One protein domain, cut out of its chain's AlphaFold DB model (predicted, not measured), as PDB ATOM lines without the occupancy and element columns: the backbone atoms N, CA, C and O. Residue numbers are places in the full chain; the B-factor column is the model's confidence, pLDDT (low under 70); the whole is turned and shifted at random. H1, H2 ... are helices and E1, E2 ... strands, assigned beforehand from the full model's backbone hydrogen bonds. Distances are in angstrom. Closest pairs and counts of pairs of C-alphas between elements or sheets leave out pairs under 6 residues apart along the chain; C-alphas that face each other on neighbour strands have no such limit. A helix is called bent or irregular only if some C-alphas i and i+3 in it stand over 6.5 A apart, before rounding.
ATOM      1  N   LEU A 115     135.735 156.345  77.597       94.19
ATOM      2  CA  LEU A 115     136.274 155.826  78.849       94.19
ATOM      3  C   LEU A 115     135.153 155.737  79.877       94.19
ATOM      4  O   LEU A 115     134.440 156.717  80.096       94.19
ATOM      5  N   ARG A 116     135.013 154.583  80.532       93.75
ATOM      6  CA  ARG A 116     134.077 154.417  81.652       93.75
ATOM      7  C   ARG A 116     134.614 155.138  82.881       93.75
ATOM      8  O   ARG A 116     135.794 155.023  83.199       93.75
ATOM      9  N   ILE A 117     133.731 155.824  83.595       93.06
ATOM     10  CA  ILE A 117     134.034 156.437  84.886       93.06
ATOM     11  C   ILE A 117     133.310 155.629  85.970       93.06
ATOM     12  O   ILE A 117     132.078 155.604  85.954       93.06
ATOM     13  N   PRO A 118     134.038 154.986  86.907       91.12
ATOM     14  CA  PRO A 118     133.421 154.202  87.981       91.12
ATOM     15  C   PRO A 118     132.427 155.019  88.819       91.12
ATOM     16  O   PRO A 118     131.345 154.543  89.160       91.12
ATOM     17  N   ASP A 119     132.763 156.283  89.097       92.44
ATOM     18  CA  ASP A 119     131.906 157.201  89.845       92.44
ATOM     19  C   ASP A 119     130.598 157.492  89.095       92.44
ATOM     20  O   ASP A 119     130.570 158.245  88.114       92.44
ATOM     21  N   GLY A 120     129.491 156.969  89.622       87.56
ATOM     22  CA  GLY A 120     128.155 157.119  89.045       87.56
ATOM     23  C   GLY A 120     127.673 155.910  88.244       87.56
ATOM     24  O   GLY A 120     126.624 156.010  87.610       87.56
ATOM     25  N   ALA A 121     128.404 154.792  88.270       95.00
ATOM     26  CA  ALA A 121     127.879 153.500  87.851       95.00
ATOM     27  C   ALA A 121     126.935 152.931  88.925       95.00
ATOM     28  O   ALA A 121     127.316 152.814  90.089       95.00
ATOM     29  N   GLU A 122     125.718 152.544  88.537       97.81
ATOM     30  CA  GLU A 122     124.729 151.935  89.439       97.81
ATOM     31  C   GLU A 122     124.055 150.741  88.752       97.81
ATOM     32  O   GLU A 122     123.688 150.821  87.579       97.81
ATOM     33  N   LEU A 123     123.857 149.658  89.504       98.44
ATOM     34  CA  LEU A 123     122.934 148.571  89.184       98.44
ATOM     35  C   LEU A 123     122.215 148.218  90.484       98.44
ATOM     36  O   LEU A 123     122.849 147.769  91.441       98.44
ATOM     37  N   VAL A 124     120.914 148.498  90.550       98.56
ATOM     38  CA  VAL A 124     120.113 148.319  91.771       98.56
ATOM     39  C   VAL A 124     118.769 147.704  91.423       98.56
ATOM     40  O   VAL A 124     118.039 148.272  90.615       98.56
ATOM     41  N   LEU A 125     118.430 146.579  92.049       98.31
ATOM     42  CA  LEU A 125     117.105 145.964  91.959       98.31
ATOM     43  C   LEU A 125     116.304 146.280  93.227       98.31
ATOM     44  O   LEU A 125     116.752 145.989  94.337       98.31
ATOM     45  N   GLU A 126     115.113 146.849  93.056       98.12
ATOM     46  CA  GLU A 126     114.163 147.115  94.137       98.12
ATOM     47  C   GLU A 126     112.894 146.281  93.944       98.12
ATOM     48  O   GLU A 126     112.191 146.421  92.943       98.12
ATOM     49  N   HIS A 127     112.592 145.410  94.907       93.88
ATOM     50  CA  HIS A 127     111.422 144.534  94.882       93.88
ATOM     51  C   HIS A 127     110.990 144.180  96.311       93.88
ATOM     52  O   HIS A 127     111.833 143.886  97.154       93.88
ATOM     53  N   ASP A 128     109.687 144.239  96.605       90.69
ATOM     54  CA  ASP A 128     109.098 143.896  97.912       90.69
ATOM     55  C   ASP A 128     109.762 144.591  99.119       90.69
ATOM     56  O   ASP A 128     109.919 144.025 100.200       90.69
ATOM     57  N   GLY A 129     110.182 145.847  98.932       90.69
ATOM     58  CA  GLY A 129     110.887 146.630  99.952       90.69
ATOM     59  C   GLY A 129     112.338 146.196 100.198       90.69
ATOM     60  O   GLY A 129     113.015 146.800 101.030       90.69
ATOM     61  N   GLN A 130     112.835 145.188  99.476       94.00
ATOM     62  CA  GLN A 130     114.246 144.829  99.431       94.00
ATOM     63  C   GLN A 130     114.959 145.646  98.357       94.00
ATOM     64  O   GLN A 130     114.436 145.865  97.264       94.00
ATOM     65  N   ARG A 131     116.180 146.074  98.679       97.25
ATOM     66  CA  ARG A 131     117.062 146.825  97.789       97.25
ATOM     67  C   ARG A 131     118.370 146.062  97.654       97.25
ATOM     68  O   ARG A 131     119.121 145.950  98.622       97.25
ATOM     69  N   LEU A 132     118.608 145.514  96.469       97.56
ATOM     70  CA  LEU A 132     119.826 144.790  96.124       97.56
ATOM     71  C   LEU A 132     120.720 145.715  95.303       97.56
ATOM     72  O   LEU A 132     120.378 146.074  94.178       97.56
ATOM     73  N   GLU A 133     121.849 146.117  95.881       97.81
ATOM     74  CA  GLU A 133     122.878 146.900  95.200       97.81
ATOM     75  C   GLU A 133     124.017 145.989  94.750       97.81
ATOM     76  O   GLU A 133     124.504 145.157  95.519       97.81
ATOM     77  N   PHE A 134     124.465 146.180  93.514       97.69
ATOM     78  CA  PHE A 134     125.541 145.404  92.914       97.69
ATOM     79  C   PHE A 134     126.783 146.280  92.742       97.69
ATOM     80  O   PHE A 134     126.688 147.470  92.446       97.69
ATOM     81  N   ALA A 135     127.964 145.704  92.951       95.50
ATOM     82  CA  ALA A 135     129.234 146.409  92.883       95.50
ATOM     83  C   ALA A 135     129.782 146.469  91.449       95.50
ATOM     84  O   ALA A 135     129.858 145.459  90.747       95.50
ATOM     85  N   PHE A 136     130.228 147.655  91.039       92.81
ATOM     86  CA  PHE A 136     130.948 147.869  89.782       92.81
ATOM     87  C   PHE A 136     132.171 146.938  89.680       92.81
ATOM     88  O   PHE A 136     132.827 146.681  90.690       92.81
ATOM     89  N   GLU A 137     132.448 146.404  88.484       90.75
ATOM     90  CA  GLU A 137     133.522 145.436  88.157       90.75
ATOM     91  C   GLU A 137     133.458 144.064  88.854       90.75
ATOM     92  O   GLU A 137     133.967 143.068  88.342       90.75
ATOM     93  N   ARG A 138     132.817 143.948  90.013       92.69
ATOM     94  CA  ARG A 138     132.602 142.644  90.646       92.69
ATOM     95  C   ARG A 138     131.335 141.982  90.124       92.69
ATOM     96  O   ARG A 138     131.357 140.810  89.770       92.69
ATOM     97  N   ASP A 139     130.257 142.749  90.039       95.69
ATOM     98  CA  ASP A 139     128.910 142.228  89.826       95.69
ATOM     99  C   ASP A 139     128.332 142.671  88.476       95.69
ATOM    100  O   ASP A 139     127.576 141.926  87.851       95.69
ATOM    101  N   PHE A 140     128.689 143.867  88.003       96.50
ATOM    102  CA  PHE A 140     128.220 144.391  86.722       96.50
ATOM    103  C   PHE A 140     129.209 145.373  86.086       96.50
ATOM    104  O   PHE A 140     130.100 145.915  86.747       96.50
ATOM    105  N   LEU A 141     129.009 145.626  84.792       95.62
ATOM    106  CA  LEU A 141     129.740 146.621  84.020       95.62
ATOM    107  C   LEU A 141     128.778 147.385  83.092       95.62
ATOM    108  O   LEU A 141     128.262 146.785  82.146       95.62
ATOM    109  N   PRO A 142     128.546 148.694  83.295       95.75
ATOM    110  CA  PRO A 142     127.785 149.496  82.344       95.75
ATOM    111  C   PRO A 142     128.555 149.663  81.027       95.75
ATOM    112  O   PRO A 142     129.785 149.737  81.006       95.75
ATOM    113  N   ALA A 143     127.847 149.750  79.907       94.25
ATOM    114  CA  ALA A 143     128.434 150.129  78.631       94.25
ATOM    115  C   ALA A 143     128.880 151.600  78.636       94.25
ATOM    116  O   ALA A 143     128.424 152.411  79.443       94.25
ATOM    117  N   ILE A 144     129.775 151.941  77.708       95.19
ATOM    118  CA  ILE A 144     130.159 153.331  77.455       95.19
ATOM    119  C   ILE A 144     128.983 154.043  76.779       95.19
ATOM    120  O   ILE A 144     128.480 153.573  75.758       95.19
ATOM    121  N   GLY A 145     128.574 155.183  77.332       94.56
ATOM    122  CA  GLY A 145     127.561 156.051  76.734       94.56
ATOM    123  C   GLY A 145     128.172 156.961  75.673       94.56
ATOM    124  O   GLY A 145     128.734 158.000  76.013       94.56
ATOM    125  N   PHE A 146     128.065 156.569  74.402       95.06
ATOM    126  CA  PHE A 146     128.587 157.352  73.276       95.06
ATOM    127  C   PHE A 146     127.677 158.524  72.881       95.06
ATOM    128  O   PHE A 146     128.186 159.556  72.459       95.06
ATOM    129  N   ASP A 147     126.361 158.419  73.078       92.06
ATOM    130  CA  ASP A 147     125.423 159.520  72.794       92.06
ATOM    131  C   ASP A 147     125.286 160.482  73.980       92.06
ATOM    132  O   ASP A 147     125.154 161.694  73.816       92.06
ATOM    133  N   VAL A 148     125.328 159.936  75.200       92.81
ATOM    134  CA  VAL A 148     125.149 160.682  76.448       92.81
ATOM    135  C   VAL A 148     126.203 160.242  77.463       92.81
ATOM    136  O   VAL A 148     126.230 159.093  77.898       92.81
ATOM    137  N   GLN A 149     127.044 161.181  77.900       94.12
ATOM    138  CA  GLN A 149     128.154 160.921  78.830       94.12
ATOM    139  C   GLN A 149     127.720 160.555  80.255       94.12
ATOM    140  O   GLN A 149     128.507 160.008  81.021       94.12
ATOM    141  N   ARG A 150     126.484 160.869  80.656       97.06
ATOM    142  CA  ARG A 150     125.935 160.474  81.956       97.06
ATOM    143  C   ARG A 150     124.452 160.196  81.829       97.06
ATOM    144  O   ARG A 150     123.697 161.081  81.440       97.06
ATOM    145  N   SER A 151     124.045 158.998  82.214       97.75
ATOM    146  CA  SER A 151     122.657 158.564  82.118       97.75
ATOM    147  C   SER A 151     122.284 157.698  83.313       97.75
ATOM    148  O   SER A 151     123.131 156.991  83.863       97.75
ATOM    149  N   ARG A 152     121.020 157.783  83.726       98.19
ATOM    150  CA  ARG A 152     120.428 156.963  84.781       98.19
ATOM    151  C   ARG A 152     118.977 156.687  84.425       98.19
ATOM    152  O   ARG A 152     118.216 157.626  84.217       98.19
ATOM    153  N   VAL A 153     118.599 155.417  84.425       98.44
ATOM    154  CA  VAL A 153     117.244 154.957  84.116       98.44
ATOM    155  C   VAL A 153     116.764 154.016  85.214       98.44
ATOM    156  O   VAL A 153     117.525 153.174  85.685       98.44
ATOM    157  N   SER A 154     115.510 154.176  85.632       98.62
ATOM    158  CA  SER A 154     114.820 153.285  86.569       98.62
ATOM    159  C   SER A 154     113.503 152.865  85.927       98.62
ATOM    160  O   SER A 154     112.688 153.730  85.610       98.62
ATOM    161  N   ALA A 155     113.307 151.568  85.699       98.75
ATOM    162  CA  ALA A 155     112.143 151.061  84.978       98.75
ATOM    163  C   ALA A 155     111.774 149.621  85.388       98.75
ATOM    164  O   ALA A 155     112.603 148.920  85.983       98.75
ATOM    165  N   PRO A 156     110.548 149.160  85.068       98.69
ATOM    166  CA  PRO A 156     110.175 147.756  85.196       98.69
ATOM    167  C   PRO A 156     111.074 146.840  84.358       98.69
ATOM    168  O   PRO A 156     111.715 147.279  83.397       98.69
ATOM    169  N   VAL A 157     111.099 145.557  84.716       98.50
ATOM    170  CA  VAL A 157     112.046 144.580  84.169       98.50
ATOM    171  C   VAL A 157     111.324 143.517  83.350       98.50
ATOM    172  O   VAL A 157     110.290 142.989  83.757       98.50
ATOM    173  N   VAL A 158     111.898 143.166  82.203       98.69
ATOM    174  CA  VAL A 158     111.419 142.073  81.351       98.69
ATOM    175  C   VAL A 158     112.578 141.154  80.987       98.69
ATOM    176  O   VAL A 158     113.645 141.627  80.619       98.69
ATOM    177  N   PHE A 159     112.393 139.843  81.092       98.75
ATOM    178  CA  PHE A 159     113.325 138.864  80.543       98.75
ATOM    179  C   PHE A 159     112.881 138.481  79.131       98.75
ATOM    180  O   PHE A 159     111.715 138.146  78.920       98.75
ATOM    181  N   VAL A 160     113.807 138.525  78.174       98.25
ATOM    182  CA  VAL A 160     113.537 138.303  76.744       98.25
ATOM    183  C   VAL A 160     114.448 137.228  76.153       98.25
ATOM    184  O   VAL A 160     114.929 137.368  75.038       98.25
ATOM    185  N   GLY A 161     114.753 136.161  76.895       97.00
ATOM    186  CA  GLY A 161     115.536 135.045  76.358       97.00
ATOM    187  C   GLY A 161     116.916 135.480  75.847       97.00
ATOM    188  O   GLY A 161     117.727 135.997  76.616       97.00
ATOM    189  N   TYR A 162     117.178 135.291  74.551       96.19
ATOM    190  CA  TYR A 162     118.381 135.785  73.873       96.19
ATOM    191  C   TYR A 162     118.209 137.194  73.273       96.19
ATOM    192  O   TYR A 162     119.173 137.753  72.752       96.19
ATOM    193  N   GLY A 163     117.011 137.775  73.275       95.75
ATOM    194  CA  GLY A 163     116.696 139.024  72.581       95.75
ATOM    195  C   GLY A 163     116.722 138.884  71.055       95.75
ATOM    196  O   GLY A 163     117.109 139.823  70.359       95.75
ATOM    197  N   VAL A 164     116.383 137.703  70.526       95.38
ATOM    198  CA  VAL A 164     116.423 137.395  69.089       95.38
ATOM    199  C   VAL A 164     115.039 137.505  68.456       95.38
ATOM    200  O   VAL A 164     114.073 136.904  68.923       95.38
ATOM    201  N   HIS A 165     114.977 138.204  67.323       93.00
ATOM    202  CA  HIS A 165     113.829 138.214  66.424       93.00
ATOM    203  C   HIS A 165     114.245 137.659  65.058       93.00
ATOM    204  O   HIS A 165     114.911 138.349  64.287       93.00
ATOM    205  N   ALA A 166     113.864 136.415  64.775       93.19
ATOM    206  CA  ALA A 166     114.240 135.691  63.565       93.19
ATOM    207  C   ALA A 166     113.015 134.960  62.973       93.19
ATOM    208  O   ALA A 166     112.888 133.729  63.091       93.19
ATOM    209  N   PRO A 167     112.060 135.701  62.376       91.31
ATOM    210  CA  PRO A 167     110.832 135.129  61.824       91.31
ATOM    211  C   PRO A 167     111.098 134.084  60.730       91.31
ATOM    212  O   PRO A 167     110.321 133.140  60.586       91.31
ATOM    213  N   GLU A 168     112.220 134.184  60.015       91.81
ATOM    214  CA  GLU A 168     112.682 133.203  59.032       91.81
ATOM    215  C   GLU A 168     112.958 131.812  59.634       91.81
ATOM    216  O   GLU A 168     112.868 130.808  58.927       91.81
ATOM    217  N   PHE A 169     113.215 131.737  60.944       92.38
ATOM    218  CA  PHE A 169     113.378 130.491  61.704       92.38
ATOM    219  C   PHE A 169     112.214 130.223  62.668       92.38
ATOM    220  O   PHE A 169     112.335 129.378  63.566       92.38
ATOM    221  N   GLY A 170     111.102 130.957  62.524       92.94
ATOM    222  CA  GLY A 170     109.945 130.863  63.415       92.94
ATOM    223  C   GLY A 170     110.330 131.053  64.885       92.94
ATOM    224  O   GLY A 170     109.904 130.270  65.737       92.94
ATOM    225  N   TYR A 171     111.216 132.010  65.168       93.69
ATOM    226  CA  TYR A 171     111.722 132.284  66.509       93.69
ATOM    227  C   TYR A 171     111.590 133.770  66.835       93.69
ATOM    228  O   TYR A 171     112.054 134.620  66.074       93.69
ATOM    229  N   ASP A 172     110.971 134.077  67.968       94.56
ATOM    230  CA  ASP A 172     110.794 135.446  68.434       94.56
ATOM    231  C   ASP A 172     110.768 135.468  69.963       94.56
ATOM    232  O   ASP A 172     109.777 135.081  70.580       94.56
ATOM    233  N   ASP A 173     111.861 135.921  70.572       96.38
ATOM    234  CA  ASP A 173     111.971 136.074  72.028       96.38
ATOM    235  C   ASP A 173     111.052 137.174  72.586       96.38
ATOM    236  O   ASP A 173     110.880 137.292  73.797       96.38
ATOM    237  N   PHE A 174     110.461 137.992  71.715       96.38
ATOM    238  CA  PHE A 174     109.556 139.075  72.092       96.38
ATOM    239  C   PHE A 174     108.077 138.683  71.962       96.38
ATOM    240  O   PHE A 174     107.189 139.499  72.214       96.38
ATOM    241  N   ALA A 175     107.785 137.447  71.553       94.81
ATOM    242  CA  ALA A 175     106.417 137.009  71.331       94.81
ATOM    243  C   ALA A 175     105.608 137.011  72.640       94.81
ATOM    244  O   ALA A 175     105.923 136.299  73.590       94.81
ATOM    245  N   GLY A 176     104.519 137.786  72.662       93.56
ATOM    246  CA  GLY A 176     103.567 137.805  73.776       93.56
ATOM    247  C   GLY A 176     104.023 138.576  75.019       93.56
ATOM    248  O   GLY A 176     103.385 138.431  76.060       93.56
ATOM    249  N   ILE A 177     105.082 139.389  74.923       96.56
ATOM    250  CA  ILE A 177     105.592 140.198  76.035       96.56
ATOM    251  C   ILE A 177     105.693 141.679  75.652       96.56
ATOM    252  O   ILE A 177     106.073 142.016  74.532       96.56
ATOM    253  N   GLU A 178     105.368 142.566  76.591       96.94
ATOM    254  CA  GLU A 178     105.501 144.014  76.406       96.94
ATOM    255  C   GLU A 178     106.908 144.475  76.801       96.94
ATOM    256  O   GLU A 178     107.370 144.159  77.903       96.94
ATOM    257  N   VAL A 179     107.572 145.231  75.929       98.25
ATOM    258  CA  VAL A 179     108.972 145.672  76.094       98.25
ATOM    259  C   VAL A 179     109.075 147.191  76.231       98.25
ATOM    260  O   VAL A 179     110.033 147.682  76.836       98.25
ATOM    261  N   GLU A 180     108.093 147.937  75.723       98.56
ATOM    262  CA  GLU A 180     108.133 149.393  75.698       98.56
ATOM    263  C   GLU A 180     108.276 149.970  77.116       98.56
ATOM    264  O   GLU A 180     107.568 149.593  78.053       98.56
ATOM    265  N   GLY A 181     109.240 150.876  77.296       98.62
ATOM    266  CA  GLY A 181     109.496 151.539  78.573       98.62
ATOM    267  C   GLY A 181     110.195 150.679  79.631       98.62
ATOM    268  O   GLY A 181     110.334 151.140  80.765       98.62
ATOM    269  N   LYS A 182     110.640 149.456  79.307       98.81
ATOM    270  CA  LYS A 182     111.252 148.520  80.270       98.81
ATOM    271  C   LYS A 182     112.755 148.350  80.079       98.81
ATOM    272  O   LYS A 182     113.313 148.663  79.026       98.81
ATOM    273  N   ILE A 183     113.410 147.822  81.113       98.88
ATOM    274  CA  ILE A 183     114.780 147.316  81.021       98.88
ATOM    275  C   ILE A 183     114.737 145.817  80.724       98.88
ATOM    276  O   ILE A 183     114.167 145.037  81.490       98.88
ATOM    277  N   ALA A 184     115.352 145.422  79.612       98.81
ATOM    278  CA  ALA A 184     115.385 144.036  79.168       98.81
ATOM    279  C   ALA A 184     116.577 143.269  79.759       98.81
ATOM    280  O   ALA A 184     117.713 143.733  79.693       98.81
ATOM    281  N   LEU A 185     116.341 142.072  80.289       98.75
ATOM    282  CA  LEU A 185     117.369 141.094  80.630       98.75
ATOM    283  C   LEU A 185     117.446 140.043  79.521       98.75
ATOM    284  O   LEU A 185     116.417 139.499  79.115       98.75
ATOM    285  N   MET A 186     118.651 139.734  79.053       98.19
ATOM    286  CA  MET A 186     118.864 138.742  77.996       98.19
ATOM    287  C   MET A 186     120.181 137.994  78.170       98.19
ATOM    288  O   MET A 186     121.124 138.527  78.749       98.19
ATOM    289  N   PHE A 187     120.263 136.779  77.637       97.06
ATOM    290  CA  PHE A 187     121.511 136.032  77.512       97.06
ATOM    291  C   PHE A 187     122.239 136.342  76.203       97.06
ATOM    292  O   PHE A 187     121.657 136.778  75.207       97.06
ATOM    293  N   ASN A 188     123.542 136.066  76.204       90.44
ATOM    294  CA  ASN A 188     124.341 136.079  74.988       90.44
ATOM    295  C   ASN A 188     124.017 134.869  74.108       90.44
ATOM    296  O   ASN A 188     123.534 133.849  74.585       90.44
ATOM    297  N   GLY A 189     124.379 134.955  72.829       90.00
ATOM    298  CA  GLY A 189     124.188 133.856  71.887       90.00
ATOM    299  C   GLY A 189     122.817 133.882  71.220       90.00
ATOM    300  O   GLY A 189     122.095 134.874  71.273       90.00
ATOM    301  N   ALA A 190     122.471 132.794  70.552       91.31
ATOM    302  CA  ALA A 190     121.206 132.595  69.859       91.31
ATOM    303  C   ALA A 190     120.867 131.094  69.887       91.31
ATOM    304  O   ALA A 190     121.771 130.279  70.136       91.31
ATOM    305  N   PRO A 191     119.604 130.707  69.618       90.31
ATOM    306  CA  PRO A 191     119.164 129.317  69.699       90.31
ATOM    307  C   PRO A 191     120.091 128.353  68.957       90.31
ATOM    308  O   PRO A 191     120.369 128.533  67.772       90.31
ATOM    309  N   ALA A 192     120.520 127.284  69.631       87.38
ATOM    310  CA  ALA A 192     121.439 126.289  69.067       87.38
ATOM    311  C   ALA A 192     120.879 125.558  67.830       87.38
ATOM    312  O   ALA A 192     121.631 124.969  67.064       87.38
ATOM    313  N   ARG A 193     119.555 125.617  67.614       88.81
ATOM    314  CA  ARG A 193     118.886 125.065  66.426       88.81
ATOM    315  C   ARG A 193     119.146 125.865  65.144       88.81
ATOM    316  O   ARG A 193     118.793 125.393  64.066       88.81
ATOM    317  N   PHE A 194     119.654 127.093  65.251       89.00
ATOM    318  CA  PHE A 194     119.962 127.912  64.082       89.00
ATOM    319  C   PHE A 194     121.217 127.376  63.389       89.00
ATOM    320  O   PHE A 194     122.145 126.945  64.075       89.00
ATOM    321  N   PRO A 195     121.293 127.443  62.047       86.31
ATOM    322  CA  PRO A 195     122.555 127.229  61.354       86.31
ATOM    323  C   PRO A 195     123.604 128.230  61.855       86.31
ATOM    324  O   PRO A 195     123.255 129.352  62.223       86.31
ATOM    325  N   ASN A 196     124.875 127.833  61.861       81.56
ATOM    326  CA  ASN A 196     125.945 128.573  62.534       81.56
ATOM    327  C   ASN A 196     126.080 130.041  62.093       81.56
ATOM    328  O   ASN A 196     126.055 130.929  62.942       81.56
ATOM    329  N   ASP A 197     126.103 130.314  60.786       78.69
ATOM    330  CA  ASP A 197     126.210 131.682  60.258       78.69
ATOM    331  C   ASP A 197     125.038 132.591  60.693       78.69
ATOM    332  O   ASP A 197     125.277 133.627  61.327       78.69
ATOM    333  N   PRO A 198     123.757 132.218  60.462       85.81
ATOM    334  CA  PRO A 198     122.623 132.925  61.050       85.81
ATOM    335  C   PRO A 198     122.683 133.030  62.575       85.81
ATOM    336  O   PRO A 198     122.293 134.053  63.137       85.81
ATOM    337  N   ARG A 199     123.164 131.990  63.266       87.69
ATOM    338  CA  ARG A 199     123.276 131.988  64.725       87.69
ATOM    339  C   ARG A 199     124.225 133.079  65.199       87.69
ATOM    340  O   ARG A 199     123.863 133.777  66.143       87.69
ATOM    341  N   ALA A 200     125.382 133.293  64.572       83.00
ATOM    342  CA  ALA A 200     126.251 134.393  64.994       83.00
ATOM    343  C   ALA A 200     125.723 135.765  64.616       83.00
ATOM    344  O   ALA A 200     125.844 136.680  65.430       83.00
ATOM    345  N   PHE A 201     125.083 135.904  63.450       85.69
ATOM    346  CA  PHE A 201     124.388 137.145  63.111       85.69
ATOM    347  C   PHE A 201     123.395 137.531  64.218       85.69
ATOM    348  O   PHE A 201     123.481 138.621  64.777       85.69
ATOM    349  N   HIS A 202     122.534 136.594  64.626       89.38
ATOM    350  CA  HIS A 202     121.549 136.800  65.696       89.38
ATOM    351  C   HIS A 202     122.161 136.848  67.109       89.38
ATOM    352  O   HIS A 202     121.546 137.366  68.045       89.38
ATOM    353  N   SER A 203     123.382 136.339  67.288       87.88
ATOM    354  CA  SER A 203     124.149 136.461  68.538       87.88
ATOM    355  C   SER A 203     124.826 137.823  68.687       87.88
ATOM    356  O   SER A 203     125.222 138.175  69.800       87.88
ATOM    357  N   SER A 204     124.946 138.595  67.603       85.75
ATOM    358  CA  SER A 204     125.544 139.927  67.603       85.75
ATOM    359  C   SER A 204     124.856 140.843  68.611       85.75
ATOM    360  O   SER A 204     123.649 141.084  68.541       85.75
ATOM    361  N   GLY A 205     125.642 141.423  69.523       88.06
ATOM    362  CA  GLY A 205     125.131 142.404  70.480       88.06
ATOM    363  C   GLY A 205     124.465 143.593  69.784       88.06
ATOM    364  O   GLY A 205     123.435 144.068  70.246       88.06
ATOM    365  N   ARG A 206     124.989 144.024  68.629       88.00
ATOM    366  CA  ARG A 206     124.398 145.107  67.832       88.00
ATOM    367  C   ARG A 206     122.970 144.776  67.395       88.00
ATOM    368  O   ARG A 206     122.088 145.606  67.577       88.00
ATOM    369  N   GLU A 207     122.740 143.588  66.835       90.81
ATOM    370  CA  GLU A 207     121.415 143.195  66.332       90.81
ATOM    371  C   GLU A 207     120.400 143.051  67.472       90.81
ATOM    372  O   GLU A 207     119.265 143.511  67.356       90.81
ATOM    373  N   LYS A 208     120.826 142.515  68.623       93.75
ATOM    374  CA  LYS A 208     119.988 142.426  69.832       93.75
ATOM    375  C   LYS A 208     119.586 143.798  70.364       93.75
ATOM    376  O   LYS A 208     118.416 144.042  70.651       93.75
ATOM    377  N   LEU A 209     120.551 144.712  70.484       95.19
ATOM    378  CA  LEU A 209     120.289 146.073  70.952       95.19
ATOM    379  C   LEU A 209     119.410 146.847  69.959       95.19
ATOM    380  O   LEU A 209     118.489 147.534  70.390       95.19
ATOM    381  N   ALA A 210     119.608 146.665  68.649       94.81
ATOM    382  CA  ALA A 210     118.728 147.227  67.624       94.81
ATOM    383  C   ALA A 210     117.286 146.712  67.760       94.81
ATOM    384  O   ALA A 210     116.340 147.498  67.711       94.81
ATOM    385  N   ALA A 211     117.110 145.404  67.970       95.56
ATOM    386  CA  ALA A 211     115.796 144.792  68.141       95.56
ATOM    387  C   ALA A 211     115.065 145.299  69.397       95.56
ATOM    388  O   ALA A 211     113.847 145.489  69.346       95.56
ATOM    389  N   LEU A 212     115.799 145.533  70.490       97.62
ATOM    390  CA  LEU A 212     115.284 146.114  71.733       97.62
ATOM    391  C   LEU A 212     114.915 147.592  71.581       97.62
ATOM    392  O   LEU A 212     113.815 147.986  71.966       97.62
ATOM    393  N   ALA A 213     115.802 148.394  70.989       97.00
ATOM    394  CA  ALA A 213     115.567 149.815  70.739       97.00
ATOM    395  C   ALA A 213     114.330 150.025  69.851       97.00
ATOM    396  O   ALA A 213     113.447 150.811  70.184       97.00
ATOM    397  N   ALA A 214     114.195 149.232  68.781       96.62
ATOM    398  CA  ALA A 214     113.033 149.263  67.890       96.62
ATOM    399  C   ALA A 214     111.702 148.893  68.579       96.62
ATOM    400  O   ALA A 214     110.636 149.179  68.040       96.62
ATOM    401  N   ARG A 215     111.758 148.254  69.755       97.56
ATOM    402  CA  ARG A 215     110.604 147.873  70.587       97.56
ATOM    403  C   ARG A 215     110.409 148.795  71.795       97.56
ATOM    404  O   ARG A 215     109.618 148.482  72.675       97.56
ATOM    405  N   GLY A 216     111.136 149.910  71.857       98.06
ATOM    406  CA  GLY A 216     110.967 150.923  72.897       98.06
ATOM    407  C   GLY A 216     111.536 150.542  74.264       98.06
ATOM    408  O   GLY A 216     111.165 151.168  75.257       98.06
ATOM    409  N   ALA A 217     112.424 149.543  74.352       98.62
ATOM    410  CA  ALA A 217     113.174 149.310  75.586       98.62
ATOM    411  C   ALA A 217     113.979 150.569  75.958       98.62
ATOM    412  O   ALA A 217     114.507 151.252  75.083       98.62
ATOM    413  N   VAL A 218     114.106 150.855  77.256       98.69
ATOM    414  CA  VAL A 218     114.848 152.030  77.765       98.69
ATOM    415  C   VAL A 218     116.209 151.671  78.358       98.69
ATOM    416  O   VAL A 218     117.012 152.546  78.681       98.69
ATOM    417  N   GLY A 219     116.491 150.378  78.496       98.50
ATOM    418  CA  GLY A 219     117.784 149.860  78.914       98.50
ATOM    419  C   GLY A 219     117.879 148.354  78.708       98.50
ATOM    420  O   GLY A 219     116.882 147.687  78.425       98.50
ATOM    421  N   ALA A 220     119.083 147.808  78.849       98.56
ATOM    422  CA  ALA A 220     119.305 146.375  78.694       98.56
ATOM    423  C   ALA A 220     120.428 145.862  79.597       98.56
ATOM    424  O   ALA A 220     121.428 146.547  79.805       98.56
ATOM    425  N   VAL A 221     120.301 144.632  80.084       98.69
ATOM    426  CA  VAL A 221     121.361 143.928  80.805       98.69
ATOM    427  C   VAL A 221     121.621 142.589  80.136       98.69
ATOM    428  O   VAL A 221     120.745 141.728  80.053       98.69
ATOM    429  N   MET A 222     122.853 142.421  79.676       97.75
ATOM    430  CA  MET A 222     123.361 141.166  79.161       97.75
ATOM    431  C   MET A 222     123.831 140.287  80.324       97.75
ATOM    432  O   MET A 222     124.762 140.645  81.044       97.75
ATOM    433  N   LEU A 223     123.185 139.142  80.511       98.00
ATOM    434  CA  LEU A 223     123.452 138.203  81.592       98.00
ATOM    435  C   LEU A 223     124.543 137.200  81.195       98.00
ATOM    436  O   LEU A 223     124.555 136.684  80.071       98.00
ATOM    437  N   SER A 224     125.436 136.896  82.137       96.38
ATOM    438  CA  SER A 224     126.278 135.699  82.083       96.38
ATOM    439  C   SER A 224     125.509 134.455  82.532       96.38
ATOM    440  O   SER A 224     124.576 134.523  83.334       96.38
ATOM    441  N   ASP A 225     125.952 133.306  82.039       95.19
ATOM    442  CA  ASP A 225     125.404 131.982  82.317       95.19
ATOM    443  C   ASP A 225     126.520 131.008  82.767       95.19
ATOM    444  O   ASP A 225     127.706 131.344  82.655       95.19
ATOM    445  N   PRO A 226     126.177 129.829  83.324       95.88
ATOM    446  CA  PRO A 226     127.167 128.879  83.831       95.88
ATOM    447  C   PRO A 226     128.190 128.403  82.790       95.88
ATOM    448  O   PRO A 226     129.376 128.329  83.104       95.88
ATOM    449  N   GLU A 227     127.750 128.118  81.562       92.50
ATOM    450  CA  GLU A 227     128.612 127.629  80.479       92.50
ATOM    451  C   GLU A 227     129.622 128.710  80.066       92.50
ATOM    452  O   GLU A 227     130.814 128.443  79.879       92.50
ATOM    453  N   ARG A 228     129.173 129.967  79.987       89.25
ATOM    454  CA  ARG A 228     130.046 131.110  79.709       89.25
ATOM    455  C   ARG A 228     131.029 131.390  80.839       89.25
ATOM    456  O   ARG A 228     132.185 131.680  80.543       89.25
ATOM    457  N   GLU A 229     130.604 131.316  82.098       93.94
ATOM    458  CA  GLU A 229     131.498 131.527  83.245       93.94
ATOM    459  C   GLU A 229     132.601 130.458  83.301       93.94
ATOM    460  O   GLU A 229     133.743 130.774  83.627       93.94
ATOM    461  N   GLU A 230     132.299 129.213  82.916       93.75
ATOM    462  CA  GLU A 230     133.297 128.143  82.805       93.75
ATOM    463  C   GLU A 230     134.320 128.420  81.691       93.75
ATOM    464  O   GLU A 230     135.531 128.316  81.914       93.75
ATOM    465  N   ARG A 231     133.860 128.824  80.499       88.94
ATOM    466  CA  ARG A 231     134.744 129.103  79.351       88.94
ATOM    467  C   ARG A 231     135.554 130.389  79.509       88.94
ATOM    468  O   ARG A 231     136.746 130.427  79.200       88.94
ATOM    469  N   ALA A 232     134.908 131.457  79.961       87.19
ATOM    470  CA  ALA A 232     135.457 132.803  80.034       87.19
ATOM    471  C   ALA A 232     135.038 133.479  81.353       87.19
ATOM    472  O   ALA A 232     134.143 134.329  81.347       87.19
ATOM    473  N   PRO A 233     135.711 133.146  82.475       91.44
ATOM    474  CA  PRO A 233     135.344 133.654  83.793       91.44
ATOM    475  C   PRO A 233     135.269 135.180  83.837       91.44
ATOM    476  O   PRO A 233     136.194 135.860  83.372       91.44
ATOM    477  N   TRP A 234     134.226 135.724  84.467       91.62
ATOM    478  CA  TRP A 234     133.984 137.167  84.597       91.62
ATOM    479  C   TRP A 234     135.217 137.919  85.126       91.62
ATOM    480  O   TRP A 234     135.651 138.922  84.555       91.62
ATOM    481  N   ALA A 235     135.882 137.359  86.141       86.88
ATOM    482  CA  ALA A 235     137.089 137.927  86.748       86.88
ATOM    483  C   ALA A 235     138.280 138.065  85.775       86.88
ATOM    484  O   ALA A 235     139.147 138.919  85.971       86.88
ATOM    485  N   ARG A 236     138.341 137.247  84.714       83.06
ATOM    486  CA  ARG A 236     139.379 137.360  83.678       83.06
ATOM    487  C   ARG A 236     139.187 138.636  82.864       83.06
ATOM    488  O   ARG A 236     140.175 139.317  82.592       83.06
ATOM    489  N   GLY A 237     137.934 138.934  82.509       77.12
ATOM    490  CA  GLY A 237     137.542 140.117  81.748       77.12
ATOM    491  C   GLY A 237     137.671 141.409  82.551       77.12
ATOM    492  O   GLY A 237     138.108 142.410  81.988       77.12
ATOM    493  N   ALA A 238     137.387 141.360  83.860       75.69
ATOM    494  CA  ALA A 238     137.422 142.517  84.765       75.69
ATOM    495  C   ALA A 238     138.707 143.348  84.645       75.69
ATOM    496  O   ALA A 238     138.670 144.574  84.653       75.69
ATOM    497  N   ARG A 239     139.843 142.677  84.421       70.69
ATOM    498  CA  ARG A 239     141.165 143.305  84.274       70.69
ATOM    499  C   ARG A 239     141.281 144.276  83.093       70.69
ATOM    500  O   ARG A 239     142.150 145.140  83.128       70.69
ATOM    501  N   ASN A 240     140.419 144.145  82.084       76.00
ATOM    502  CA  ASN A 240     140.452 144.924  80.844       76.00
ATOM    503  C   ASN A 240     139.172 145.755  80.618       76.00
ATOM    504  O   ASN A 240     138.991 146.333  79.550       76.00
ATOM    505  N   TRP A 241     138.250 145.845  81.583       80.12
ATOM    506  CA  TRP A 241     136.975 146.558  81.370       80.12
ATOM    507  C   TRP A 241     137.075 148.078  81.337       80.12
ATOM    508  O   TRP A 241     136.194 148.750  80.785       80.12
ATOM    509  N   LEU A 242     138.165 148.608  81.882       81.12
ATOM    510  CA  LEU A 242     138.506 150.022  81.798       81.12
ATOM    511  C   LEU A 242     139.272 150.371  80.517       81.12
ATOM    512  O   LEU A 242     139.565 151.545  80.293       81.12
ATOM    513  N   THR A 243     139.569 149.391  79.658       85.50
ATOM    514  CA  THR A 243     140.146 149.664  78.341       85.50
ATOM    515  C   THR A 243     139.174 150.529  77.524       85.50
ATOM    516  O   THR A 243     137.965 150.255  77.525       85.50
ATOM    517  N   PRO A 244     139.662 151.565  76.815       90.81
ATOM    518  CA  PRO A 244     138.797 152.440  76.039       90.81
ATOM    519  C   PRO A 244     138.042 151.679  74.944       90.81
ATOM    520  O   PRO A 244     138.622 150.855  74.224       90.81
ATOM    521  N   GLY A 245     136.754 151.987  74.797       93.75
ATOM    522  CA  GLY A 245     135.954 151.588  73.638       93.75
ATOM    523  C   GLY A 245     135.981 152.670  72.563       93.75
ATOM    524  O   GLY A 245     136.283 153.824  72.863       93.75
ATOM    525  N   MET A 246     135.633 152.323  71.323       96.06
ATOM    526  CA  MET A 246     135.524 153.301  70.236       96.06
ATOM    527  C   MET A 246     134.231 153.135  69.432       96.06
ATOM    528  O   MET A 246     133.620 152.059  69.397       96.06
ATOM    529  N   ARG A 247     133.817 154.226  68.787       95.88
ATOM    530  CA  ARG A 247     132.764 154.258  67.768       95.88
ATOM    531  C   ARG A 247     133.210 155.112  66.595       95.88
ATOM    532  O   ARG A 247     133.888 156.115  66.792       95.88
ATOM    533  N   LEU A 248     132.810 154.713  65.392       96.31
ATOM    534  CA  LEU A 248     132.930 155.557  64.206       96.31
ATOM    535  C   LEU A 248     132.044 156.793  64.342       96.31
ATOM    536  O   LEU A 248     131.011 156.742  65.013       96.31
ATOM    537  N   LEU A 249     132.444 157.862  63.664       95.19
ATOM    538  CA  LEU A 249     131.644 159.068  63.503       95.19
ATOM    539  C   LEU A 249     131.028 159.128  62.096       95.19
ATOM    540  O   LEU A 249     131.648 158.670  61.134       95.19
ATOM    541  N   ASP A 250     129.817 159.674  61.982       91.06
ATOM    542  CA  ASP A 250     129.229 160.087  60.702       91.06
ATOM    543  C   ASP A 250     129.832 161.413  60.196       91.06
ATOM    544  O   ASP A 250     130.721 162.001  60.818       91.06
ATOM    545  N   GLU A 251     129.353 161.888  59.042       88.12
ATOM    546  CA  GLU A 251     129.809 163.139  58.418       88.12
ATOM    547  C   GLU A 251     129.489 164.380  59.271       88.12
ATOM    548  O   GLU A 251     130.182 165.395  59.173       88.12
ATOM    549  N   GLU A 252     128.492 164.294  60.154       90.62
ATOM    550  CA  GLU A 252     128.142 165.335  61.121       90.62
ATOM    551  C   GLU A 252     128.920 165.221  62.444       90.62
ATOM    552  O   GLU A 252     128.720 166.032  63.352       90.62
ATOM    553  N   GLY A 253     129.819 164.241  62.571       90.69
ATOM    554  CA  GLY A 253     130.620 164.016  63.771       90.69
ATOM    555  C   GLY A 253     129.863 163.334  64.912       90.69
ATOM    556  O   GLY A 253     130.291 163.428  66.064       90.69
ATOM    557  N   ARG A 254     128.743 162.660  64.631       92.62
ATOM    558  CA  ARG A 254     127.964 161.900  65.617       92.62
ATOM    559  C   ARG A 254     128.382 160.431  65.622       92.62
ATOM    560  O   ARG A 254     128.633 159.872  64.554       92.62
ATOM    561  N   PRO A 255     128.433 159.773  66.789       93.69
ATOM    562  CA  PRO A 255     128.686 158.341  66.855       93.69
ATOM    563  C   PRO A 255     127.615 157.551  66.099       93.69
ATOM    564  O   PRO A 255     126.429 157.846  66.208       93.69
ATOM    565  N   ILE A 256     128.035 156.532  65.355       91.75
ATOM    566  CA  ILE A 256     127.128 155.607  64.661       91.75
ATOM    567  C   ILE A 256     127.113 154.232  65.322       91.75
ATOM    568  O   ILE A 256     127.978 153.912  66.139       91.75
ATOM    569  N   ASP A 257     126.139 153.399  64.939       88.19
ATOM    570  CA  ASP A 257     125.869 152.111  65.593       88.19
ATOM    571  C   ASP A 257     125.707 152.274  67.117       88.19
ATOM    572  O   ASP A 257     126.189 151.477  67.935       88.19
ATOM    573  N   THR A 258     125.023 153.359  67.477       91.12
ATOM    574  CA  THR A 258     124.499 153.635  68.806       91.12
ATOM    575  C   THR A 258     122.981 153.462  68.823       91.12
ATOM    576  O   THR A 258     122.330 153.424  67.778       91.12
ATOM    577  N   PHE A 259     122.426 153.304  70.026       94.56
ATOM    578  CA  PHE A 259     120.997 153.081  70.257       94.56
ATOM    579  C   PHE A 259     120.522 154.051  71.346       94.56
ATOM    580  O   PHE A 259     120.436 153.648  72.508       94.56
ATOM    581  N   PRO A 260     120.290 155.338  71.017       92.94
ATOM    582  CA  PRO A 260     119.979 156.379  72.001       92.94
ATOM    583  C   PRO A 260     118.731 156.094  72.848       92.94
ATOM    584  O   PRO A 260     118.614 156.603  73.963       92.94
ATOM    585  N   GLU A 261     117.806 155.277  72.339       95.62
ATOM    586  CA  GLU A 261     116.619 154.803  73.056       95.62
ATOM    587  C   GLU A 261     117.002 153.976  74.295       95.62
ATOM    588  O   GLU A 261     116.358 154.067  75.342       95.62
ATOM    589  N   LEU A 262     118.101 153.221  74.206       97.50
ATOM    590  CA  LEU A 262     118.672 152.446  75.301       97.50
ATOM    591  C   LEU A 262     119.571 153.339  76.162       97.50
ATOM    592  O   LEU A 262     120.796 153.344  76.035       97.50
ATOM    593  N   GLN A 263     118.952 154.067  77.091       97.44
ATOM    594  CA  GLN A 263     119.609 155.064  77.941       97.44
ATOM    595  C   GLN A 263     120.826 154.525  78.703       97.44
ATOM    596  O   GLN A 263     121.807 155.251  78.892       97.44
ATOM    597  N   VAL A 264     120.750 153.278  79.183       97.94
ATOM    598  CA  VAL A 264     121.871 152.557  79.797       97.94
ATOM    599  C   VAL A 264     121.790 151.081  79.420       97.94
ATOM    600  O   VAL A 264     120.746 150.444  79.568       97.94
ATOM    601  N   THR A 265     122.914 150.519  78.986       97.62
ATOM    602  CA  THR A 265     123.084 149.069  78.852       97.62
ATOM    603  C   THR A 265     124.207 148.590  79.765       97.62
ATOM    604  O   THR A 265     125.102 149.366  80.102       97.62
ATOM    605  N   ALA A 266     124.160 147.337  80.205       97.38
ATOM    606  CA  ALA A 266     125.172 146.757  81.079       97.38
ATOM    607  C   ALA A 266     125.385 145.268  80.791       97.38
ATOM    608  O   ALA A 266     124.537 144.609  80.195       97.38
ATOM    609  N   ALA A 267     126.512 144.732  81.244       96.56
ATOM    610  CA  ALA A 267     126.721 143.301  81.417       96.56
ATOM    611  C   ALA A 267     126.684 142.954  82.911       96.56
ATOM    612  O   ALA A 267     127.086 143.770  83.742       96.56
ATOM    613  N   ALA A 268     126.227 141.750  83.247       97.44
ATOM    614  CA  ALA A 268     126.105 141.259  84.616       97.44
ATOM    615  C   ALA A 268     126.829 139.917  84.791       97.44
ATOM    616  O   ALA A 268     126.743 139.044  83.927       97.44
ATOM    617  N   SER A 269     127.509 139.747  85.929       97.19
ATOM    618  CA  SER A 269     128.156 138.488  86.312       97.19
ATOM    619  C   SER A 269     127.136 137.359  86.507       97.19
ATOM    620  O   SER A 269     125.933 137.605  86.619       97.19
ATOM    621  N   LEU A 270     127.607 136.109  86.594       97.56
ATOM    622  CA  LEU A 270     126.732 134.963  86.862       97.56
ATOM    623  C   LEU A 270     125.985 135.102  88.202       97.56
ATOM    624  O   LEU A 270     124.803 134.777  88.290       97.56
ATOM    625  N   GLU A 271     126.648 135.620  89.238       97.62
ATOM    626  CA  GLU A 271     126.026 135.840  90.549       97.62
ATOM    627  C   GLU A 271     124.946 136.927  90.491       97.62
ATOM    628  O   GLU A 271     123.850 136.757  91.028       97.62
ATOM    629  N   THR A 272     125.199 138.007  89.751       98.25
ATOM    630  CA  THR A 272     124.190 139.038  89.488       98.25
ATOM    631  C   THR A 272     123.027 138.480  88.676       98.25
ATOM    632  O   THR A 272     121.876 138.741  89.011       98.25
ATOM    633  N   ALA A 273     123.289 137.660  87.655       98.44
ATOM    634  CA  ALA A 273     122.241 137.000  86.881       98.44
ATOM    635  C   ALA A 273     121.366 136.096  87.764       98.44
ATOM    636  O   ALA A 273     120.141 136.163  87.677       98.44
ATOM    637  N   ARG A 274     121.966 135.316  88.679       98.44
ATOM    638  CA  ARG A 274     121.229 134.518  89.678       98.44
ATOM    639  C   ARG A 274     120.328 135.385  90.553       98.44
ATOM    640  O   ARG A 274     119.181 135.009  90.784       98.44
ATOM    641  N   ALA A 275     120.832 136.524  91.023       97.75
ATOM    642  CA  ALA A 275     120.074 137.442  91.868       97.75
ATOM    643  C   ALA A 275     118.926 138.126  91.106       97.75
ATOM    644  O   ALA A 275     117.799 138.147  91.593       97.75
ATOM    645  N   LEU A 276     119.182 138.629  89.893       98.06
ATOM    646  CA  LEU A 276     118.168 139.274  89.051       98.06
ATOM    647  C   LEU A 276     117.063 138.296  88.620       98.06
ATOM    648  O   LEU A 276     115.899 138.680  88.536       98.06
ATOM    649  N   LEU A 277     117.409 137.028  88.385       98.31
ATOM    650  CA  LEU A 277     116.470 135.973  87.991       98.31
ATOM    651  C   LEU A 277     115.874 135.205  89.182       98.31
ATOM    652  O   LEU A 277     115.138 134.240  88.977       98.31
ATOM    653  N   ALA A 278     116.159 135.596  90.429       96.56
ATOM    654  CA  ALA A 278     115.666 134.886  91.614       96.56
ATOM    655  C   ALA A 278     114.129 134.819  91.657       96.56
ATOM    656  O   ALA A 278     113.568 133.794  92.041       96.56
ATOM    657  N   GLN A 279     113.472 135.881  91.181       93.94
ATOM    658  CA  GLN A 279     112.014 136.023  91.142       93.94
ATOM    659  C   GLN A 279     111.387 135.568  89.812       93.94
ATOM    660  O   GLN A 279     110.202 135.801  89.580       93.94
ATOM    661  N   ALA A 280     112.161 134.934  88.926       96.88
ATOM    662  CA  ALA A 280     111.626 134.335  87.710       96.88
ATOM    663  C   ALA A 280     110.656 133.180  88.042       96.88
ATOM    664  O   ALA A 280     110.770 132.564  89.109       96.88
ATOM    665  N   PRO A 281     109.739 132.808  87.133       94.81
ATOM    666  CA  PRO A 281     108.950 131.587  87.278       94.81
ATOM    667  C   PRO A 281     109.857 130.357  87.474       94.81
ATOM    668  O   PRO A 281     110.635 130.001  86.597       94.81
ATOM    669  N   GLY A 282     109.792 129.717  88.647       94.94
ATOM    670  CA  GLY A 282     110.681 128.597  89.005       94.94
ATOM    671  C   GLY A 282     112.100 128.995  89.452       94.94
ATOM    672  O   GLY A 282     112.903 128.117  89.772       94.94
ATOM    673  N   GLY A 283     112.398 130.296  89.525       97.44
ATOM    674  CA  GLY A 283     113.677 130.871  89.946       97.44
ATOM    675  C   GLY A 283     114.802 130.734  88.915       97.44
ATOM    676  O   GLY A 283     114.663 130.089  87.878       97.44
ATOM    677  N   ALA A 284     115.968 131.308  89.226       97.69
ATOM    678  CA  ALA A 284     117.117 131.347  88.314       97.69
ATOM    679  C   ALA A 284     117.568 129.960  87.817       97.69
ATOM    680  O   ALA A 284     117.986 129.810  86.673       97.69
ATOM    681  N   ALA A 285     117.462 128.927  88.661       97.62
ATOM    682  CA  ALA A 285     117.826 127.561  88.287       97.62
ATOM    683  C   ALA A 285     116.935 126.989  87.170       97.62
ATOM    684  O   ALA A 285     117.436 126.262  86.315       97.62
ATOM    685  N   ALA A 286     115.639 127.326  87.156       98.00
ATOM    686  CA  ALA A 286     114.744 126.929  86.072       98.00
ATOM    687  C   ALA A 286     115.125 127.636  84.764       98.00
ATOM    688  O   ALA A 286     115.250 126.981  83.736       98.00
ATOM    689  N   VAL A 287     115.429 128.935  84.829       98.25
ATOM    690  CA  VAL A 287     115.842 129.721  83.656       98.25
ATOM    691  C   VAL A 287     117.129 129.175  83.026       98.25
ATOM    692  O   VAL A 287     117.198 129.041  81.808       98.25
ATOM    693  N   PHE A 288     118.140 128.805  83.822       97.75
ATOM    694  CA  PHE A 288     119.361 128.191  83.279       97.75
ATOM    695  C   PHE A 288     119.113 126.806  82.680       97.75
ATOM    696  O   PHE A 288     119.694 126.470  81.654       97.75
ATOM    697  N   LYS A 289     118.207 126.020  83.266       97.19
ATOM    698  CA  LYS A 289     117.803 124.740  82.677       97.19
ATOM    699  C   LYS A 289     117.106 124.939  81.326       97.19
ATOM    700  O   LYS A 289     117.355 124.180  80.395       97.19
ATOM    701  N   ASP A 290     116.257 125.958  81.208       96.50
ATOM    702  CA  ASP A 290     115.589 126.298  79.949       96.50
ATOM    703  C   ASP A 290     116.573 126.863  78.912       96.50
ATOM    704  O   ASP A 290     116.410 126.615  77.716       96.50
ATOM    705  N   LEU A 291     117.619 127.574  79.351       95.25
ATOM    706  CA  LEU A 291     118.740 128.000  78.507       95.25
ATOM    707  C   LEU A 291     119.463 126.784  77.908       95.25
ATOM    708  O   LEU A 291     119.573 126.695  76.686       95.25
ATOM    709  N   GLU A 292     119.875 125.831  78.750       93.25
ATOM    710  CA  GLU A 292     120.535 124.583  78.333       93.25
ATOM    711  C   GLU A 292     119.650 123.747  77.396       93.25
ATOM    712  O   GLU A 292     120.127 123.172  76.417       93.25
ATOM    713  N   ALA A 293     118.342 123.696  77.662       93.69
ATOM    714  CA  ALA A 293     117.378 122.981  76.831       93.69
ATOM    715  C   ALA A 293     117.012 123.725  75.531       93.69
ATOM    716  O   ALA A 293     116.371 123.142  74.653       93.69
ATOM    717  N   GLY A 294     117.393 124.999  75.389       91.25
ATOM    718  CA  GLY A 294     117.008 125.841  74.256       91.25
ATOM    719  C   GLY A 294     115.510 126.165  74.214       91.25
ATOM    720  O   GLY A 294     114.951 126.343  73.131       91.25
ATOM    721  N   THR A 295     114.854 126.216  75.376       93.44
ATOM    722  CA  THR A 295     113.403 126.406  75.539       93.44
ATOM    723  C   THR A 295     113.038 127.686  76.289       93.44
ATOM    724  O   THR A 295     111.919 127.789  76.790       93.44
ATOM    725  N   LEU A 296     113.953 128.659  76.361       95.00
ATOM    726  CA  LEU A 296     113.708 129.962  76.986       95.00
ATOM    727  C   LEU A 296     112.389 130.583  76.516       95.00
ATOM    728  O   LEU A 296     112.052 130.539  75.334       95.00
ATOM    729  N   GLN A 297     111.662 131.171  77.461       93.31
ATOM    730  CA  GLN A 297     110.444 131.936  77.214       93.31
ATOM    731  C   GLN A 297     110.580 133.318  77.859       93.31
ATOM    732  O   GLN A 297     111.207 133.425  78.919       93.31
ATOM    733  N   PRO A 298     110.005 134.369  77.257       97.12
ATOM    734  CA  PRO A 298     109.983 135.683  77.875       97.12
ATOM    735  C   PRO A 298     109.023 135.735  79.065       97.12
ATOM    736  O   PRO A 298     108.013 135.029  79.107       97.12
ATOM    737  N   PHE A 299     109.318 136.605  80.030       97.94
ATOM    738  CA  PHE A 299     108.442 136.875  81.171       97.94
ATOM    739  C   PHE A 299     108.751 138.232  81.809       97.94
ATOM    740  O   PHE A 299     109.850 138.770  81.680       97.94
ATOM    741  N   GLU A 300     107.781 138.787  82.530       97.69
ATOM    742  CA  GLU A 300     108.003 139.967  83.366       97.69
ATOM    743  C   GLU A 300     108.624 139.565  84.704       97.69
ATOM    744  O   GLU A 300     108.288 138.523  85.273       97.69
ATOM    745  N   LEU A 301     109.512 140.410  85.218       97.38
ATOM    746  CA  LEU A 301     110.067 140.271  86.558       97.38
ATOM    747  C   LEU A 301     109.465 141.343  87.466       97.38
ATOM    748  O   LEU A 301     109.323 142.495  87.044       97.38
ATOM    749  N   PRO A 302     109.116 141.003  88.716       95.81
ATOM    750  CA  PRO A 302     108.598 141.993  89.636       95.81
ATOM    751  C   PRO A 302     109.720 142.926  90.111       95.81
ATOM    752  O   PRO A 302     110.877 142.529  90.251       95.81
ATOM    753  N   GLY A 303     109.352 144.173  90.402       96.25
ATOM    754  CA  GLY A 303     110.280 145.193  90.881       96.25
ATOM    755  C   GLY A 303     110.724 146.186  89.811       96.25
ATOM    756  O   GLY A 303     110.200 146.237  88.700       96.25
ATOM    757  N   THR A 304     111.664 147.039  90.198       98.44
ATOM    758  CA  THR A 304     112.246 148.092  89.362       98.44
ATOM    759  C   THR A 304     113.754 147.922  89.348       98.44
ATOM    760  O   THR A 304     114.376 147.806  90.406       98.44
ATOM    761  N   LEU A 305     114.350 147.920  88.157       98.75
ATOM    762  CA  LEU A 305     115.799 147.936  88.000       98.75
ATOM    763  C   LEU A 305     116.246 149.362  87.713       98.75
ATOM    764  O   LEU A 305     115.657 150.064  86.893       98.75
ATOM    765  N   THR A 306     117.294 149.790  88.398       98.81
ATOM    766  CA  THR A 306     118.000 151.033  88.121       98.81
ATOM    767  C   THR A 306     119.344 150.712  87.499       98.81
ATOM    768  O   THR A 306     120.106 149.927  88.062       98.81
ATOM    769  N   LEU A 307     119.643 151.371  86.383       98.69
ATOM    770  CA  LEU A 307     120.945 151.372  85.734       98.69
ATOM    771  C   LEU A 307     121.476 152.804  85.672       98.69
ATOM    772  O   LEU A 307     120.738 153.720  85.304       98.69
ATOM    773  N   ALA A 308     122.756 153.003  85.968       98.44
ATOM    774  CA  ALA A 308     123.444 154.263  85.715       98.44
ATOM    775  C   ALA A 308     124.823 154.028  85.106       98.44
ATOM    776  O   ALA A 308     125.506 153.050  85.419       98.44
ATOM    777  N   GLN A 309     125.228 154.954  84.244       96.81
ATOM    778  CA  GLN A 309     126.560 154.992  83.663       96.81
ATOM    779  C   GLN A 309     127.099 156.417  83.652       96.81
ATOM    780  O   GLN A 309     126.348 157.398  83.560       96.81
ATOM    781  N   ARG A 310     128.427 156.507  83.681       96.25
ATOM    782  CA  ARG A 310     129.162 157.721  83.364       96.25
ATOM    783  C   ARG A 310     130.349 157.378  82.475       96.25
ATOM    784  O   ARG A 310     131.070 156.415  82.732       96.25
ATOM    785  N   SER A 311     130.561 158.194  81.454       95.75
ATOM    786  CA  SER A 311     131.633 158.052  80.480       95.75
ATOM    787  C   SER A 311     132.236 159.413  80.131       95.75
ATOM    788  O   SER A 311     131.566 160.437  80.246       95.75
ATOM    789  N   VAL A 312     133.492 159.427  79.693       95.75
ATOM    790  CA  VAL A 312     134.134 160.584  79.044       95.75
ATOM    791  C   VAL A 312     134.407 160.215  77.597       95.75
ATOM    792  O   VAL A 312     134.789 159.078  77.324       95.75
ATOM    793  N   LEU A 313     134.185 161.164  76.688       96.25
ATOM    794  CA  LEU A 313     134.362 160.979  75.252       96.25
ATOM    795  C   LEU A 313     135.437 161.921  74.717       96.25
ATOM    796  O   LEU A 313     135.419 163.116  75.012       96.25
ATOM    797  N   GLU A 314     136.332 161.384  73.899       95.38
ATOM    798  CA  GLU A 314     137.438 162.112  73.284       95.38
ATOM    799  C   GLU A 314     137.492 161.784  71.787       95.38
ATOM    800  O   GLU A 314     137.478 160.605  71.423       95.38
TER     801      GLU A 314
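Overview. This is residues 115 to 314 of the 537 residues of the protein "M20/M25/M40 family metallo-hydrolase" of Lysobacter sp. Alg18-2.2 (UniProt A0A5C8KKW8). One sheet of eight strands curls like part of a barrel and folds back on itself at the long, bent strand E9, with helix H5 on its inner face and H2 on the opposite face. H6 packs on H5, H3 and H4 are near H5, and H1 and strand E7 lie outside the sheet. The printed part has 200 residues with six named helices and nine named strands, in the order E1 E2 E3 E4 E5 H1 H2 E6 H3 H4 E7 E8 H5 H6 E9; the mixed sheet runs E2 E1 E9 E4 E5 E6 E8 E3. The class is mixed, helices and strands; the whole is compact, with a radius of gyration of the C-alphas of 16.2 A and spans of 44 by 41 by 33 A.

Arrangement. E1, residues 122 to 127, and E2, residues 130 to 133, form a hairpin, with N 125 and O 132 within hydrogen-bond range at 2.9 A. E9, residues 299 to 314, is antiparallel to E1 (N 124 and O 306, 3.0 A) and bends by 94 degrees at residue 302. E4, residues 150 to 159, is antiparallel to E9 (N 153 and O 307, 2.9 A) and bends by 78 degrees at residue 156. E5, residues 183 to 187, is parallel to E4 (N 185 and O 158, 2.8 A) and to E6, residues 219 to 223 (N 221 and O 184, 2.8 A). E8, residues 264 to 268, is parallel to E6 (N 222 and O 266, 2.8 A) and antiparallel to the edge strand E3, residues 140 to 142 (N 141 and O 267, 2.9 A). In this folded sheet, bent back into two leaves, E2 E1 face E4 E5 E6 E8 E3, with E9 as the hinge. H1, residues 196 to 203, and H2, residues 205 to 213, join E5 to E6 in a strand-helix-strand unit, two parallel neighbour strands with helices between, by a right-handed crossover. H2 is on the sheet at a height of 9.6 A, over E6. H5, residues 270 to 276, is on the opposite face; its closest C-alphas to E6 are Ala 273 and Leu 223, 5.6 A. H6, residues 283 to 293, touches H5 at a steep tilt of 56 degrees, opposite ways (C-alphas of Ala 284 and Arg 274, 5.4 A). H3, residues 226 to 231, is close to H5 but not clearly touching (Pro 226 and Leu 270, C-alphas 6.8 A), and meets H4, residues 234 to 238, only through their link. E7, residues 245 to 248, pairs with no named strand. In the six helices every O i to N i+4 pair is within hydrogen-bond range.

Along the chain. E1 begins at C-alpha 122, (124.729, 151.935, 89.439). From first to last C-alpha E4 measures 25.1 A, E1 16.2 A and H6 15.7 A. E9, the longest strand, measures 39.2 A and ends at C-alpha 314, (137.438, 162.112, 73.284).

Size, cuts and confidence. The farthest C-alphas, of Glu 251 and Gly 282, are 49.9 A apart. The printed part has no cut. The links E4 to E5 and E7 to E8 are long. Mean pLDDT of the printed part is 94.1, and no printed residue is under 70.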